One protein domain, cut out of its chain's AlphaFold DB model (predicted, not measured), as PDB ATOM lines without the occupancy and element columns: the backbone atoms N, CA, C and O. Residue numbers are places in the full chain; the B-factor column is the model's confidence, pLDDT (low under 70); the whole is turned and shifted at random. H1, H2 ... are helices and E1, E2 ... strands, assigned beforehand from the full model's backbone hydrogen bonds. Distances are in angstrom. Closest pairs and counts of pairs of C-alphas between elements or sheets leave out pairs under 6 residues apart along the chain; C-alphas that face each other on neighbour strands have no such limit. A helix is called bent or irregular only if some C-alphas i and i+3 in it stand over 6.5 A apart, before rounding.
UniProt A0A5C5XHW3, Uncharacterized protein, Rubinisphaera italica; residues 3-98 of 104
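What this domain is: This is residues 3 to 98 of the 104 residues of an uncharacterized protein of Rubinisphaera italica (UniProt A0A5C5XHW3). A strongly twisted sheet of three antiparallel strands makes the long body, with two helices over one face: H1 standing up from it and H4 running slantwise over it. H3 sits at one end of the sheet, and H2, with the loop after it, sits beyond the opposite end, making the long axis. The printed part has 96 residues, with four named helices and three named strands in the order H1, E1, E2, H2, E3, H3, H4; the sheet's order is E1, E2, E3. The class is mixed, helices and strands. The whole is only just compact, close to loose, with a radius of gyration of the C-alphas of 14.6 A, and elongated, spanning 43 by 28 by 20 A.

Where its parts are: Begin with the sheet: find C-alpha 19 at (-10.920, -29.751, 24.874), where E1 begins, and go to residue 26, 22.5 A away. E2, residues 32 to 41, covers 27.6 A; E3, residues 58 to 66, covers 21.8 A and bends by 66 degrees at residue 61. H1, residues 3 to 13, starts at C-alpha 3 at (-13.245, -33.979, 5.932) and covers 16.0 A. H2 is residues 43 to 48 and H3 residues 76 to 82, each 10.0 A long. H4, residues 84 to 97, covers 19.9 A and ends at C-alpha 97 at (-22.811, -24.579, 27.999). H2 is irregular, C-alphas 44 and 47 being 7.0 A apart; H4 is only just irregular, C-alphas 93 and 96 being 7.0 A apart.

How they stand to each other: Look first at the hairpin E1 and E2, with directions at 148 degrees: N 23 and O 35 are within hydrogen-bond range at 2.9 A. E2 is the inner strand; across to E3, at 152 degrees, N 36 and O 64 are 2.9 A apart. H4 lies over E1 at a height over the sheet of 6.9 A, slantwise to the strands at 56 degrees to E1 on the local plane; their closest C-alphas, of Val 24 and Ala 91, are 4.7 A apart. On the same face H1 lies over E1 and stands up from the sheet, its line rising 65 degrees; the closest C-alphas, of Met 11 and Ala 21, are 4.5 A apart. H1 and H4 are apart. H3 only grazes the sheet with residues 76 to 81, and is close to but not clearly touching H4. H2 is not on the sheet. Every O i to N i+4 pair is within hydrogen-bond range in H1 and H3, against 8 of 10 in H4 and 0 of 2 in H2, where 2 of 3 O i to N i+3 pairs are.

The domain as a whole: The two C-alphas farthest apart, of Ser 47 and Glu 82, are 44.2 A from each other. The printed part has no cut, and no link is long. Mean pLDDT of the printed part is 76.1, with residues 41 to 58 and 70 to 75 among those under 70.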
ATOM      1  N   TYR A   3     -14.018 -33.713   4.710       54.09
ATOM      2  CA  TYR A   3     -13.245 -33.979   5.932       54.09
ATOM      3  C   TYR A   3     -13.299 -32.855   6.983       54.09
ATOM      4  O   TYR A   3     -13.296 -33.136   8.178       54.09
ATOM      5  N   CYS A   4     -13.403 -31.591   6.562       55.66
ATOM      6  CA  CYS A   4     -13.520 -30.459   7.489       55.66
ATOM      7  C   CYS A   4     -14.861 -30.432   8.247       55.66
ATOM      8  O   CYS A   4     -14.900 -30.059   9.418       55.66
ATOM      9  N   CYS A   5     -15.953 -30.874   7.615       64.62
ATOM     10  CA  CYS A   5     -17.277 -30.915   8.235       64.62
ATOM     11  C   CYS A   5     -17.386 -32.057   9.252       64.62
ATOM     12  O   CYS A   5     -18.098 -31.923  10.243       64.62
ATOM     13  N   THR A   6     -16.658 -33.158   9.045       70.19
ATOM     14  CA  THR A   6     -16.600 -34.272  10.004       70.19
ATOM     15  C   THR A   6     -15.991 -33.831  11.332       70.19
ATOM     16  O   THR A   6     -16.577 -34.082  12.381       70.19
ATOM     17  N   GLY A   7     -14.868 -33.100  11.298       74.94
ATOM     18  CA  GLY A   7     -14.266 -32.537  12.511       74.94
ATOM     19  C   GLY A   7     -15.219 -31.589  13.242       74.94
ATOM     20  O   GLY A   7     -15.362 -31.666  14.457       74.94
ATOM     21  N   PHE A   8     -15.949 -30.757  12.495       78.62
ATOM     22  CA  PHE A   8     -16.957 -29.861  13.058       78.62
ATOM     23  C   PHE A   8     -18.123 -30.602  13.732       78.62
ATOM     24  O   PHE A   8     -18.536 -30.231  14.825       78.62
ATOM     25  N   ARG A   9     -18.630 -31.676  13.113       77.56
ATOM     26  CA  ARG A   9     -19.678 -32.528  13.701       77.56
ATOM     27  C   ARG A   9     -19.209 -33.221  14.978       77.56
ATOM     28  O   ARG A   9     -19.967 -33.271  15.938       77.56
ATOM     29  N   ASN A  10     -17.965 -33.692  15.008       81.50
ATOM     30  CA  ASN A  10     -17.389 -34.269  16.220       81.50
ATOM     31  C   ASN A  10     -17.301 -33.218  17.335       81.50
ATOM     32  O   ASN A  10     -17.694 -33.493  18.460       81.50
ATOM     33  N   MET A  11     -16.880 -31.989  17.017       84.12
ATOM     34  CA  MET A  11     -16.836 -30.904  18.003       84.12
ATOM     35  C   MET A  11     -18.225 -30.483  18.509       84.12
ATOM     36  O   MET A  11     -18.327 -30.066  19.658       84.12
ATOM     37  N   LEU A  12     -19.286 -30.602  17.696       82.50
ATOM     38  CA  LEU A  12     -20.672 -30.418  18.159       82.50
ATOM     39  C   LEU A  12     -21.077 -31.486  19.185       82.50
ATOM     40  O   LEU A  12     -21.767 -31.168  20.146       82.50
ATOM     41  N   ALA A  13     -20.646 -32.737  18.995       83.31
ATOM     42  CA  ALA A  13     -20.921 -33.823  19.936       83.31
ATOM     43  C   ALA A  13     -20.163 -33.668  21.268       83.31
ATOM     44  O   ALA A  13     -20.629 -34.161  22.287       83.31
ATOM     45  N   CYS A  14     -19.042 -32.942  21.272       83.25
ATOM     46  CA  CYS A  14     -18.243 -32.647  22.466       83.25
ATOM     47  C   CYS A  14     -18.733 -31.417  23.257       83.25
ATOM     48  O   CYS A  14     -18.003 -30.888  24.098       83.25
ATOM     49  N   ALA A  15     -19.936 -30.897  22.988       83.38
ATOM     50  CA  ALA A  15     -20.466 -29.744  23.710       83.38
ATOM     51  C   ALA A  15     -20.558 -30.023  25.222       83.38
ATOM     52  O   ALA A  15     -21.238 -30.947  25.666       83.38
ATOM     53  N   GLY A  16     -19.870 -29.199  26.019       77.12
ATOM     54  CA  GLY A  16     -19.771 -29.383  27.469       77.12
ATOM     55  C   GLY A  16     -18.530 -30.148  27.932       77.12
ATOM     56  O   GLY A  16     -18.199 -30.064  29.108       77.12
ATOM     57  N   GLU A  17     -17.809 -30.822  27.035       80.19
ATOM     58  CA  GLU A  17     -16.634 -31.632  27.372       80.19
ATOM     59  C   GLU A  17     -15.332 -30.811  27.419       80.19
ATOM     60  O   GLU A  17     -15.256 -29.665  26.965       80.19
ATOM     61  N   ARG A  18     -14.272 -31.404  27.984       78.75
ATOM     62  CA  ARG A  18     -12.914 -30.836  27.975       78.75
ATOM     63  C   ARG A  18     -12.329 -30.880  26.559       78.75
ATOM     64  O   ARG A  18     -12.457 -31.884  25.867       78.75
ATOM     65  N   GLY A  19     -11.575 -29.852  26.178       82.25
ATOM     66  CA  GLY A  19     -10.920 -29.751  24.874       82.25
ATOM     67  C   GLY A  19     -11.638 -28.777  23.945       82.25
ATOM     68  O   GLY A  19     -12.163 -27.763  24.393       82.25
ATOM     69  N   ASN A  20     -11.623 -29.047  22.642       84.50
ATOM     70  CA  ASN A  20     -12.286 -28.187  21.662       84.50
ATOM     71  C   ASN A  20     -13.716 -28.663  21.423       84.50
ATOM     72  O   ASN A  20     -13.931 -29.811  21.035       84.50
ATOM     73  N   ALA A  21     -14.671 -27.760  21.608       86.81
ATOM     74  CA  ALA A  21     -16.085 -28.018  21.397       86.81
ATOM     75  C   ALA A  21     -16.715 -26.909  20.555       86.81
ATOM     76  O   ALA A  21     -16.253 -25.766  20.555       86.81
ATOM     77  N   VAL A  22     -17.796 -27.239  19.854       87.38
ATOM     78  CA  VAL A  22     -18.648 -26.252  19.195       87.38
ATOM     79  C   VAL A  22     -20.006 -26.257  19.870       87.38
ATOM     80  O   VAL A  22     -20.678 -27.279  19.944       87.38
ATOM     81  N   VAL A  23     -20.424 -25.081  20.316       88.56
ATOM     82  CA  VAL A  23     -21.734 -24.843  20.910       88.56
ATOM     83  C   VAL A  23     -22.582 -24.067  19.911       88.56
ATOM     84  O   VAL A  23     -22.077 -23.259  19.132       88.56
ATOM     85  N   VAL A  24     -23.880 -24.344  19.890       88.94
ATOM     86  CA  VAL A  24     -24.834 -23.679  18.997       88.94
ATOM     87  C   VAL A  24     -25.619 -22.723  19.868       88.94
ATOM     88  O   VAL A  24     -26.040 -23.105  20.954       88.94
ATOM     89  N   TRP A  25     -25.793 -21.488  19.418       87.12
ATOM     90  CA  TRP A  25     -26.567 -20.491  20.144       87.12
ATOM     91  C   TRP A  25     -27.353 -19.621  19.180       87.12
ATOM     92  O   TRP A  25     -27.042 -19.543  17.989       87.12
ATOM     93  N   VAL A  26     -28.385 -18.983  19.711       85.50
ATOM     94  CA  VAL A  26     -29.157 -17.966  19.009       85.50
ATOM     95  C   VAL A  26     -28.703 -16.615  19.547       85.50
ATOM     96  O   VAL A  26     -28.727 -16.400  20.758       85.50
ATOM     97  N   ASP A  27     -28.248 -15.728  18.663       83.38
ATOM     98  CA  ASP A  27     -27.841 -14.384  19.062       83.38
ATOM     99  C   ASP A  27     -29.042 -13.477  19.374       83.38
ATOM    100  O   ASP A  27     -30.206 -13.850  19.209       83.38
ATOM    101  N   SER A  28     -28.768 -12.256  19.836       80.62
ATOM    102  CA  SER A  28     -29.806 -11.273  20.171       80.62
ATOM    103  C   SER A  28     -30.687 -10.868  18.982       80.62
ATOM    104  O   SER A  28     -31.775 -10.333  19.194       80.62
ATOM    105  N   GLY A  29     -30.251 -11.129  17.746       82.94
ATOM    106  CA  GLY A  29     -31.018 -10.916  16.522       82.94
ATOM    107  C   GLY A  29     -31.887 -12.109  16.116       82.94
ATOM    108  O   GLY A  29     -32.578 -12.025  15.105       82.94
ATOM    109  N   GLY A  30     -31.868 -13.210  16.874       81.94
ATOM    110  CA  GLY A  30     -32.580 -14.437  16.519       81.94
ATOM    111  C   GLY A  30     -31.839 -15.301  15.496       81.94
ATOM    112  O   GLY A  30     -32.410 -16.269  14.984       81.94
ATOM    113  N   GLU A  31     -30.579 -14.977  15.198       83.50
ATOM    114  CA  GLU A  31     -29.773 -15.702  14.225       83.50
ATOM    115  C   GLU A  31     -28.963 -16.807  14.894       83.50
ATOM    116  O   GLU A  31     -28.334 -16.619  15.937       83.50
ATOM    117  N   LEU A  32     -28.938 -17.973  14.254       83.50
ATOM    118  CA  LEU A  32     -28.146 -19.105  14.715       83.50
ATOM    119  C   LEU A  32     -26.655 -18.861  14.459       83.50
ATOM    120  O   LEU A  32     -26.216 -18.357  13.418       83.50
ATOM    121  N   ARG A  33     -25.856 -19.240  15.447       85.12
ATOM    122  CA  ARG A  33     -24.417 -19.013  15.503       85.12
ATOM    123  C   ARG A  33     -23.727 -20.224  16.112       85.12
ATOM    124  O   ARG A  33     -24.299 -20.953  16.921       85.12
ATOM    125  N   PHE A  34     -22.461 -20.398  15.753       87.06
ATOM    126  CA  PHE A  34     -21.617 -21.464  16.278       87.06
ATOM    127  C   PHE A  34     -20.477 -20.860  17.084       87.06
ATOM    128  O   PHE A  34     -19.706 -20.071  16.548       87.06
ATOM    129  N   LEU A  35     -20.363 -21.215  18.357       86.50
ATOM    130  CA  LEU A  35     -19.271 -20.803  19.230       86.50
ATOM    131  C   LEU A  35     -18.261 -21.933  19.292       86.50
ATOM    132  O   LEU A  35     -18.546 -22.988  19.851       86.50
ATOM    133  N   HIS A  36     -17.083 -21.719  18.721       85.50
ATOM    134  CA  HIS A  36     -15.959 -22.595  18.993       85.50
ATOM    135  C   HIS A  36     -15.388 -22.237  20.358       85.50
ATOM    136  O   HIS A  36     -14.953 -21.105  20.570       85.50
ATOM    137  N   GLN A  37     -15.359 -23.204  21.260       84.50
ATOM    138  CA  GLN A  37     -14.862 -23.041  22.611       84.50
ATOM    139  C   GLN A  37     -13.662 -23.951  22.836       84.50
ATOM    140  O   GLN A  37     -13.726 -25.158  22.600       84.50
ATOM    141  N   SER A  38     -12.577 -23.368  23.337       83.19
ATOM    142  CA  SER A  38     -11.494 -24.129  23.954       83.19
ATOM    143  C   SER A  38     -11.797 -24.234  25.439       83.19
ATOM    144  O   SER A  38     -11.833 -23.219  26.134       83.19
ATOM    145  N   ARG A  39     -12.033 -25.449  25.920       79.50
ATOM    146  CA  ARG A  39     -12.421 -25.754  27.295       79.50
ATOM    147  C   ARG A  39     -11.286 -26.460  28.022       79.50
ATOM    148  O   ARG A  39     -10.816 -27.513  27.591       79.50
ATOM    149  N   GLY A  40     -10.857 -25.882  29.132       76.31
ATOM    150  CA  GLY A  40      -9.835 -26.432  30.013       76.31
ATOM    151  C   GLY A  40     -10.404 -26.788  31.380       76.31
ATOM    152  O   GLY A  40     -11.586 -26.595  31.656       76.31
ATOM    153  N   VAL A  41      -9.541 -27.286  32.254       68.31
ATOM    154  CA  VAL A  41      -9.823 -27.380  33.691       68.31
ATOM    155  C   VAL A  41      -9.005 -26.320  34.417       68.31
ATOM    156  O   VAL A  41      -8.000 -25.846  33.880       68.31
ATOM    157  N   ALA A  42      -9.436 -25.912  35.612       66.88
ATOM    158  CA  ALA A  42      -8.594 -25.073  36.459       66.88
ATOM    159  C   ALA A  42      -7.267 -25.793  36.746       66.88
ATOM    160  O   ALA A  42      -7.244 -27.011  36.917       66.88
ATOM    161  N   PHE A  43      -6.167 -25.041  36.818       66.62
ATOM    162  CA  PHE A  43      -4.836 -25.603  37.082       66.62
ATOM    163  C   PHE A  43      -4.808 -26.434  38.379       66.62
ATOM    164  O   PHE A  43      -4.225 -27.511  38.440       66.62
ATOM    165  N   GLU A  44      -5.528 -25.972  39.399       69.81
ATOM    166  CA  GLU A  44      -5.678 -26.631  40.702       69.81
ATOM    167  C   GLU A  44      -6.396 -27.994  40.615       69.81
ATOM    168  O   GLU A  44      -6.163 -28.887  41.433       69.81
ATOM    169  N   ASP A  45      -7.231 -28.181  39.590       65.81
ATOM    170  CA  ASP A  45      -8.030 -29.385  39.368       65.81
ATOM    171  C   ASP A  45      -7.368 -30.384  38.411       65.81
ATOM    172  O   ASP A  45      -7.857 -31.502  38.252       65.81
ATOM    173  N   GLU A  46      -6.229 -30.042  37.805       68.25
ATOM    174  CA  GLU A  46      -5.529 -30.914  36.854       68.25
ATOM    175  C   GLU A  46      -5.128 -32.257  37.494       68.25
ATOM    176  O   GLU A  46      -5.239 -33.319  36.881       68.25
ATOM    177  N   SER A  47      -4.765 -32.236  38.780       67.25
ATOM    178  CA  SER A  47      -4.423 -33.433  39.564       67.25
ATOM    179  C   SER A  47      -5.600 -34.394  39.802       67.25
ATOM    180  O   SER A  47      -5.384 -35.568  40.126       67.25
ATOM    181  N   LYS A  48      -6.839 -33.914  39.620       67.12
ATOM    182  CA  LYS A  48      -8.083 -34.683  39.780       67.12
ATOM    183  C   LYS A  48      -8.462 -35.455  38.512       67.12
ATOM    184  O   LYS A  48      -9.341 -36.303  38.570       67.12
ATOM    185  N   LEU A  49      -7.763 -35.244  37.390       61.84
ATOM    186  CA  LEU A  49      -8.014 -35.884  36.087       61.84
ATOM    187  C   LEU A  49      -7.616 -37.377  36.004       61.84
ATOM    188  O   LEU A  49      -7.236 -37.874  34.942       61.84
ATOM    189  N   LYS A  50      -7.665 -38.117  37.115       62.78
ATOM    190  CA  LYS A  50      -7.414 -39.567  37.112       62.78
ATOM    191  C   LYS A  50      -8.602 -40.305  36.467       62.78
ATOM    192  O   LYS A  50      -9.681 -39.732  36.407       62.78
ATOM    193  N   PRO A  51      -8.451 -41.567  36.011       58.41
ATOM    194  CA  PRO A  51      -9.474 -42.297  35.236       58.41
ATOM    195  C   PRO A  51     -10.824 -42.565  35.930       58.41
ATOM    196  O   PRO A  51     -11.609 -43.358  35.421       58.41
ATOM    197  N   ALA A  52     -11.086 -41.976  37.096       55.62
ATOM    198  CA  ALA A  52     -12.337 -42.114  37.821       55.62
ATOM    199  C   ALA A  52     -13.219 -40.882  37.581       55.62
ATOM    200  O   ALA A  52     -12.716 -39.761  37.528       55.62
ATOM    201  N   GLU A  53     -14.528 -41.106  37.457       53.62
ATOM    202  CA  GLU A  53     -15.543 -40.056  37.362       53.62
ATOM    203  C   GLU A  53     -15.420 -39.117  38.570       53.62
ATOM    204  O   GLU A  53     -15.704 -39.492  39.707       53.62
ATOM    205  N   MET A  54     -14.930 -37.904  38.327       56.94
ATOM    206  CA  MET A  54     -14.849 -36.850  39.329       56.94
ATOM    207  C   MET A  54     -15.529 -35.598  38.792       56.94
ATOM    208  O   MET A  54     -15.356 -35.244  37.625       56.94
ATOM    209  N   ASP A  55     -16.255 -34.912  39.673       57.50
ATOM    210  CA  ASP A  55     -16.827 -33.594  39.413       57.50
ATOM    211  C   ASP A  55     -15.695 -32.568  39.262       57.50
ATOM    212  O   ASP A  55     -15.200 -31.998  40.238       57.50
ATOM    213  N   VAL A  56     -15.236 -32.364  38.026       60.41
ATOM    214  CA  VAL A  56     -14.253 -31.334  37.672       60.41
ATOM    215  C   VAL A  56     -14.970 -30.173  36.994       60.41
ATOM    216  O   VAL A  56     -15.749 -30.366  36.060       60.41
ATOM    217  N   VAL A  57     -14.683 -28.950  37.440       67.31
ATOM    218  CA  VAL A  57     -15.251 -27.741  36.839       67.31
ATOM    219  C   VAL A  57     -14.542 -27.459  35.513       67.31
ATOM    220  O   VAL A  57     -13.340 -27.189  35.467       67.31
ATOM    221  N   ILE A  58     -15.295 -27.528  34.415       66.12
ATOM    222  CA  ILE A  58     -14.806 -27.211  33.070       66.12
ATOM    223  C   ILE A  58     -14.946 -25.707  32.829       66.12
ATOM    224  O   ILE A  58     -16.051 -25.166  32.851       66.12
ATOM    225  N   ASN A  59     -13.826 -25.042  32.545       71.75
ATOM    226  CA  ASN A  59     -13.761 -23.611  32.261       71.75
ATOM    227  C   ASN A  59     -13.613 -23.355  30.757       71.75
ATOM    228  O   ASN A  59     -12.865 -24.050  30.068       71.75
ATOM    229  N   ILE A  60     -14.273 -22.315  30.243       71.62
ATOM    230  CA  ILE A  60     -14.084 -21.853  28.860       71.62
ATOM    231  C   ILE A  60     -12.870 -20.919  28.832       71.62
ATOM    232  O   ILE A  60     -12.894 -19.836  29.408       71.62
ATOM    233  N   SER A  61     -11.796 -21.349  28.173       68.75
ATOM    234  CA  SER A  61     -10.538 -20.601  28.052       68.75
ATOM    235  C   SER A  61     -10.555 -19.598  26.898       68.75
ATOM    236  O   SER A  61      -9.909 -18.559  26.978       68.75
ATOM    237  N   ALA A  62     -11.275 -19.908  25.818       67.88
ATOM    238  CA  ALA A  62     -11.466 -19.022  24.672       67.88
ATOM    239  C   ALA A  62     -12.773 -19.366  23.954       67.88
ATOM    240  O   ALA A  62     -13.138 -20.541  23.882       67.88
ATOM    241  N   GLU A  63     -13.439 -18.360  23.391       76.44
ATOM    242  CA  GLU A  63     -14.697 -18.508  22.663       76.44
ATOM    243  C   GLU A  63     -14.702 -17.631  21.404       76.44
ATOM    244  O   GLU A  63     -14.374 -16.446  21.461       76.44
ATOM    245  N   VAL A  64     -15.061 -18.214  20.257       79.00
ATOM    246  CA  VAL A  64     -15.117 -17.513  18.967       79.00
ATOM    247  C   VAL A  64     -16.419 -17.838  18.243       79.00
ATOM    248  O   VAL A  64     -16.691 -18.997  17.929       79.00
ATOM    249  N   GLY A  65     -17.205 -16.806  17.929       80.50
ATOM    250  CA  GLY A  65     -18.425 -16.920  17.131       80.50
ATOM    251  C   GLY A  65     -18.154 -17.025  15.634       80.50
ATOM    252  O   GLY A  65     -17.413 -16.231  15.060       80.50
ATOM    253  N   MET A  66     -18.796 -17.992  14.985       78.56
ATOM    254  CA  MET A  66     -18.619 -18.309  13.573       78.56
ATOM    255  C   MET A  66     -19.969 -18.424  12.860       78.56
ATOM    256  O   MET A  66     -20.931 -18.992  13.384       78.56
ATOM    257  N   ARG A  67     -20.019 -17.909  11.624       73.00
ATOM    258  CA  ARG A  67     -21.137 -18.090  10.669       73.00
ATOM    259  C   ARG A  67     -20.791 -19.056   9.530       73.00
ATOM    260  O   ARG A  67     -21.661 -19.594   8.851       73.00
ATOM    261  N   TYR A  68     -19.499 -19.278   9.317       70.06
ATOM    262  CA  TYR A  68     -18.944 -20.098   8.250       70.06
ATOM    263  C   TYR A  68     -17.863 -21.017   8.813       70.06
ATOM    264  O   TYR A  68     -17.247 -20.716   9.833       70.06
ATOM    265  N   CYS A  69     -17.638 -22.152   8.152       71.69
ATOM    266  CA  CYS A  69     -16.540 -23.039   8.517       71.69
ATOM    267  C   CYS A  69     -15.201 -22.317   8.258       71.69
ATOM    268  O   CYS A  69     -14.979 -21.896   7.116       71.69
ATOM    269  N   PRO A  70     -14.293 -22.211   9.249       64.69
ATOM    270  CA  PRO A  70     -13.005 -21.531   9.083       64.69
ATOM    271  C   PRO A  70     -12.069 -22.252   8.100       64.69
ATOM    272  O   PRO A  70     -11.084 -21.680   7.649       64.69
ATOM    273  N   THR A  71     -12.372 -23.506   7.754       64.81
ATOM    274  CA  THR A  71     -11.519 -24.357   6.917       64.81
ATOM    275  C   THR A  71     -11.963 -24.393   5.456       64.81
ATOM    276  O   THR A  71     -11.123 -24.311   4.567       64.81
ATOM    277  N   CYS A  72     -13.264 -24.534   5.170       68.38
ATOM    278  CA  CYS A  72     -13.752 -24.675   3.789       68.38
ATOM    279  C   CYS A  72     -14.572 -23.490   3.279       68.38
ATOM    280  O   CYS A  72     -14.931 -23.481   2.102       68.38
ATOM    281  N   GLY A  73     -14.914 -22.521   4.138       62.44
ATOM    282  CA  GLY A  73     -15.666 -21.315   3.768       62.44
ATOM    283  C   GLY A  73     -17.095 -21.559   3.260       62.44
ATOM    284  O   GLY A  73     -17.802 -20.608   2.939       62.44
ATOM    285  N   ARG A  74     -17.554 -22.815   3.177       66.62
ATOM    286  CA  ARG A  74     -18.877 -23.174   2.654       66.62
ATOM    287  C   ARG A  74     -19.878 -23.181   3.803       66.62
ATOM    288  O   ARG A  74     -19.890 -24.080   4.633       66.62
ATOM    289  N   LEU A  75     -20.623 -22.083   3.856       64.94
ATOM    290  CA  LEU A  75     -21.585 -21.651   4.863       64.94
ATOM    291  C   LEU A  75     -22.218 -22.766   5.713       64.94
ATOM    292  O   LEU A  75     -23.145 -23.447   5.278       64.94
ATOM    293  N   LEU A  76     -21.794 -22.837   6.979       70.44
ATOM    294  CA  LEU A  76     -22.554 -23.489   8.052       70.44
ATOM    295  C   LEU A  76     -23.975 -22.916   8.140       70.44
ATOM    296  O   LEU A  76     -24.919 -23.648   8.406       70.44
ATOM    297  N   GLU A  77     -24.135 -21.630   7.832       68.69
ATOM    298  CA  GLU A  77     -25.431 -20.964   7.694       68.69
ATOM    299  C   GLU A  77     -26.367 -21.677   6.706       68.69
ATOM    300  O   GLU A  77     -27.550 -21.807   6.989       68.69
ATOM    301  N   LYS A  78     -25.862 -22.234   5.595       75.12
ATOM    302  CA  LYS A  78     -26.710 -22.979   4.651       75.12
ATOM    303  C   LYS A  78     -27.243 -24.275   5.270       75.12
ATOM    304  O   LYS A  78     -28.428 -24.557   5.142       75.12
ATOM    305  N   LEU A  79     -26.392 -25.016   5.984       73.50
ATOM    306  CA  LEU A  79     -26.804 -26.212   6.734       73.50
ATOM    307  C   LEU A  79     -27.840 -25.871   7.808       73.50
ATOM    308  O   LEU A  79     -28.776 -26.632   8.032       73.50
ATOM    309  N   VAL A  80     -27.686 -24.715   8.450       75.12
ATOM    310  CA  VAL A  80     -28.657 -24.201   9.414       75.12
ATOM    311  C   VAL A  80     -29.977 -23.839   8.748       75.12
ATOM    312  O   VAL A  80     -31.022 -24.187   9.277       75.12
ATOM    313  N   VAL A  81     -29.954 -23.165   7.601       80.56
ATOM    314  CA  VAL A  81     -31.174 -22.810   6.866       80.56
ATOM    315  C   VAL A  81     -31.920 -24.072   6.421       80.56
ATOM    316  O   VAL A  81     -33.138 -24.136   6.563       80.56
ATOM    317  N   GLU A  82     -31.200 -25.089   5.944       84.56
ATOM    318  CA  GLU A  82     -31.775 -26.369   5.506       84.56
ATOM    319  C   GLU A  82     -32.302 -27.223   6.676       84.56
ATOM    320  O   GLU A  82     -33.264 -27.971   6.505       84.56
ATOM    321  N   HIS A  83     -31.720 -27.093   7.872       85.44
ATOM    322  CA  HIS A  83     -32.062 -27.893   9.056       85.44
ATOM    323  C   HIS A  83     -32.345 -27.030  10.294       85.44
ATOM    324  O   HIS A  83     -31.874 -27.317  11.400       85.44
ATOM    325  N   ARG A  84     -33.119 -25.956  10.115       84.88
ATOM    326  CA  ARG A  84     -33.301 -24.910  11.133       84.88
ATOM    327  C   ARG A  84     -33.840 -25.435  12.457       84.88
ATOM    328  O   ARG A  84     -33.322 -25.061  13.508       84.88
ATOM    329  N   ASP A  85     -34.836 -26.313  12.414       88.19
ATOM    330  CA  ASP A  85     -35.475 -26.848  13.621       88.19
ATOM    331  C   ASP A  85     -34.509 -27.703  14.448       88.19
ATOM    332  O   ASP A  85     -34.457 -27.576  15.671       88.19
ATOM    333  N   PHE A  86     -33.681 -28.513  13.780       88.69
ATOM    334  CA  PHE A  86     -32.652 -29.320  14.436       88.69
ATOM    335  C   PHE A  86     -31.663 -28.430  15.194       88.69
ATOM    336  O   PHE A  86     -31.467 -28.607  16.394       88.69
ATOM    337  N   TYR A  87     -31.090 -27.431  14.519       87.50
ATOM    338  CA  TYR A  87     -30.110 -26.539  15.142       87.50
ATOM    339  C   TYR A  87     -30.727 -25.600  16.183       87.50
ATOM    340  O   TYR A  87     -30.048 -25.239  17.138       87.50
ATOM    341  N   SER A  88     -32.008 -25.248  16.053       86.94
ATOM    342  CA  SER A  88     -32.728 -24.468  17.068       86.94
ATOM    343  C   SER A  88     -32.950 -25.273  18.350       86.94
ATOM    344  O   SER A  88     -32.803 -24.738  19.446       86.94
ATOM    345  N   ASN A  89     -33.275 -26.562  18.235       88.56
ATOM    346  CA  ASN A  89     -33.387 -27.446  19.396       88.56
ATOM    347  C   ASN A  89     -32.017 -27.711  20.023       88.56
ATOM    348  O   ASN A  89     -31.874 -27.590  21.237       88.56
ATOM    349  N   LEU A  90     -31.000 -27.955  19.195       87.19
ATOM    350  CA  LEU A  90     -29.629 -28.119  19.664       87.19
ATOM    351  C   LEU A  90     -29.128 -26.863  20.391       87.19
ATOM    352  O   LEU A  90     -28.467 -26.978  21.413       87.19
ATOM    353  N   ALA A  91     -29.493 -25.661  19.925       87.38
ATOM    354  CA  ALA A  91     -29.167 -24.412  20.611       87.38
ATOM    355  C   ALA A  91     -29.770 -24.339  22.023       87.38
ATOM    356  O   ALA A  91     -29.075 -23.943  22.954       87.38
ATOM    357  N   LYS A  92     -31.024 -24.777  22.204       86.75
ATOM    358  CA  LYS A  92     -31.665 -24.852  23.530       86.75
ATOM    359  C   LYS A  92     -30.949 -25.836  24.452       86.75
ATOM    360  O   LYS A  92     -30.716 -25.536  25.616       86.75
ATOM    361  N   GLU A  93     -30.564 -27.002  23.934       87.25
ATOM    362  CA  GLU A  93     -29.788 -27.988  24.699       87.25
ATOM    363  C   GLU A  93     -28.410 -27.452  25.106       87.25
ATOM    364  O   GLU A  93     -27.877 -27.802  26.160       87.25
ATOM    365  N   HIS A  94     -27.848 -26.590  24.265       88.75
ATOM    366  CA  HIS A  94     -26.534 -25.987  24.409       88.75
ATOM    367  C   HIS A  94     -26.510 -24.728  25.291       88.75
ATOM    368  O   HIS A  94     -25.421 -24.311  25.686       88.75
ATOM    369  N   GLU A  95     -27.659 -24.159  25.680       84.44
ATOM    370  CA  GLU A  95     -27.725 -22.954  26.530       84.44
ATOM    371  C   GLU A  95     -26.937 -23.105  27.838       84.44
ATOM    372  O   GLU A  95     -26.209 -22.199  28.236       84.44
ATOM    373  N   LYS A  96     -27.000 -24.283  28.469       83.06
ATOM    374  CA  LYS A  96     -26.260 -24.605  29.706       83.06
ATOM    375  C   LYS A  96     -24.734 -24.562  29.561       83.06
ATOM    376  O   LYS A  96     -24.020 -24.584  30.558       83.06
ATOM    377  N   TYR A  97     -24.233 -24.566  28.329       82.00
ATOM    378  CA  TYR A  97     -22.811 -24.579  27.999       82.00
ATOM    379  C   TYR A  97     -22.301 -23.211  27.555       82.00
ATOM    380  O   TYR A  97     -21.099 -23.054  27.333       82.00
ATOM    381  N   LEU A  98     -23.179 -22.225  27.419       76.44
ATOM    382  CA  LEU A  98     -22.767 -20.859  27.162       76.44
ATOM    383  C   LEU A  98     -22.121 -20.315  28.436       76.44
ATOM    384  O   LEU A  98     -22.674 -20.447  29.529       76.44
TER     385      LEU A  98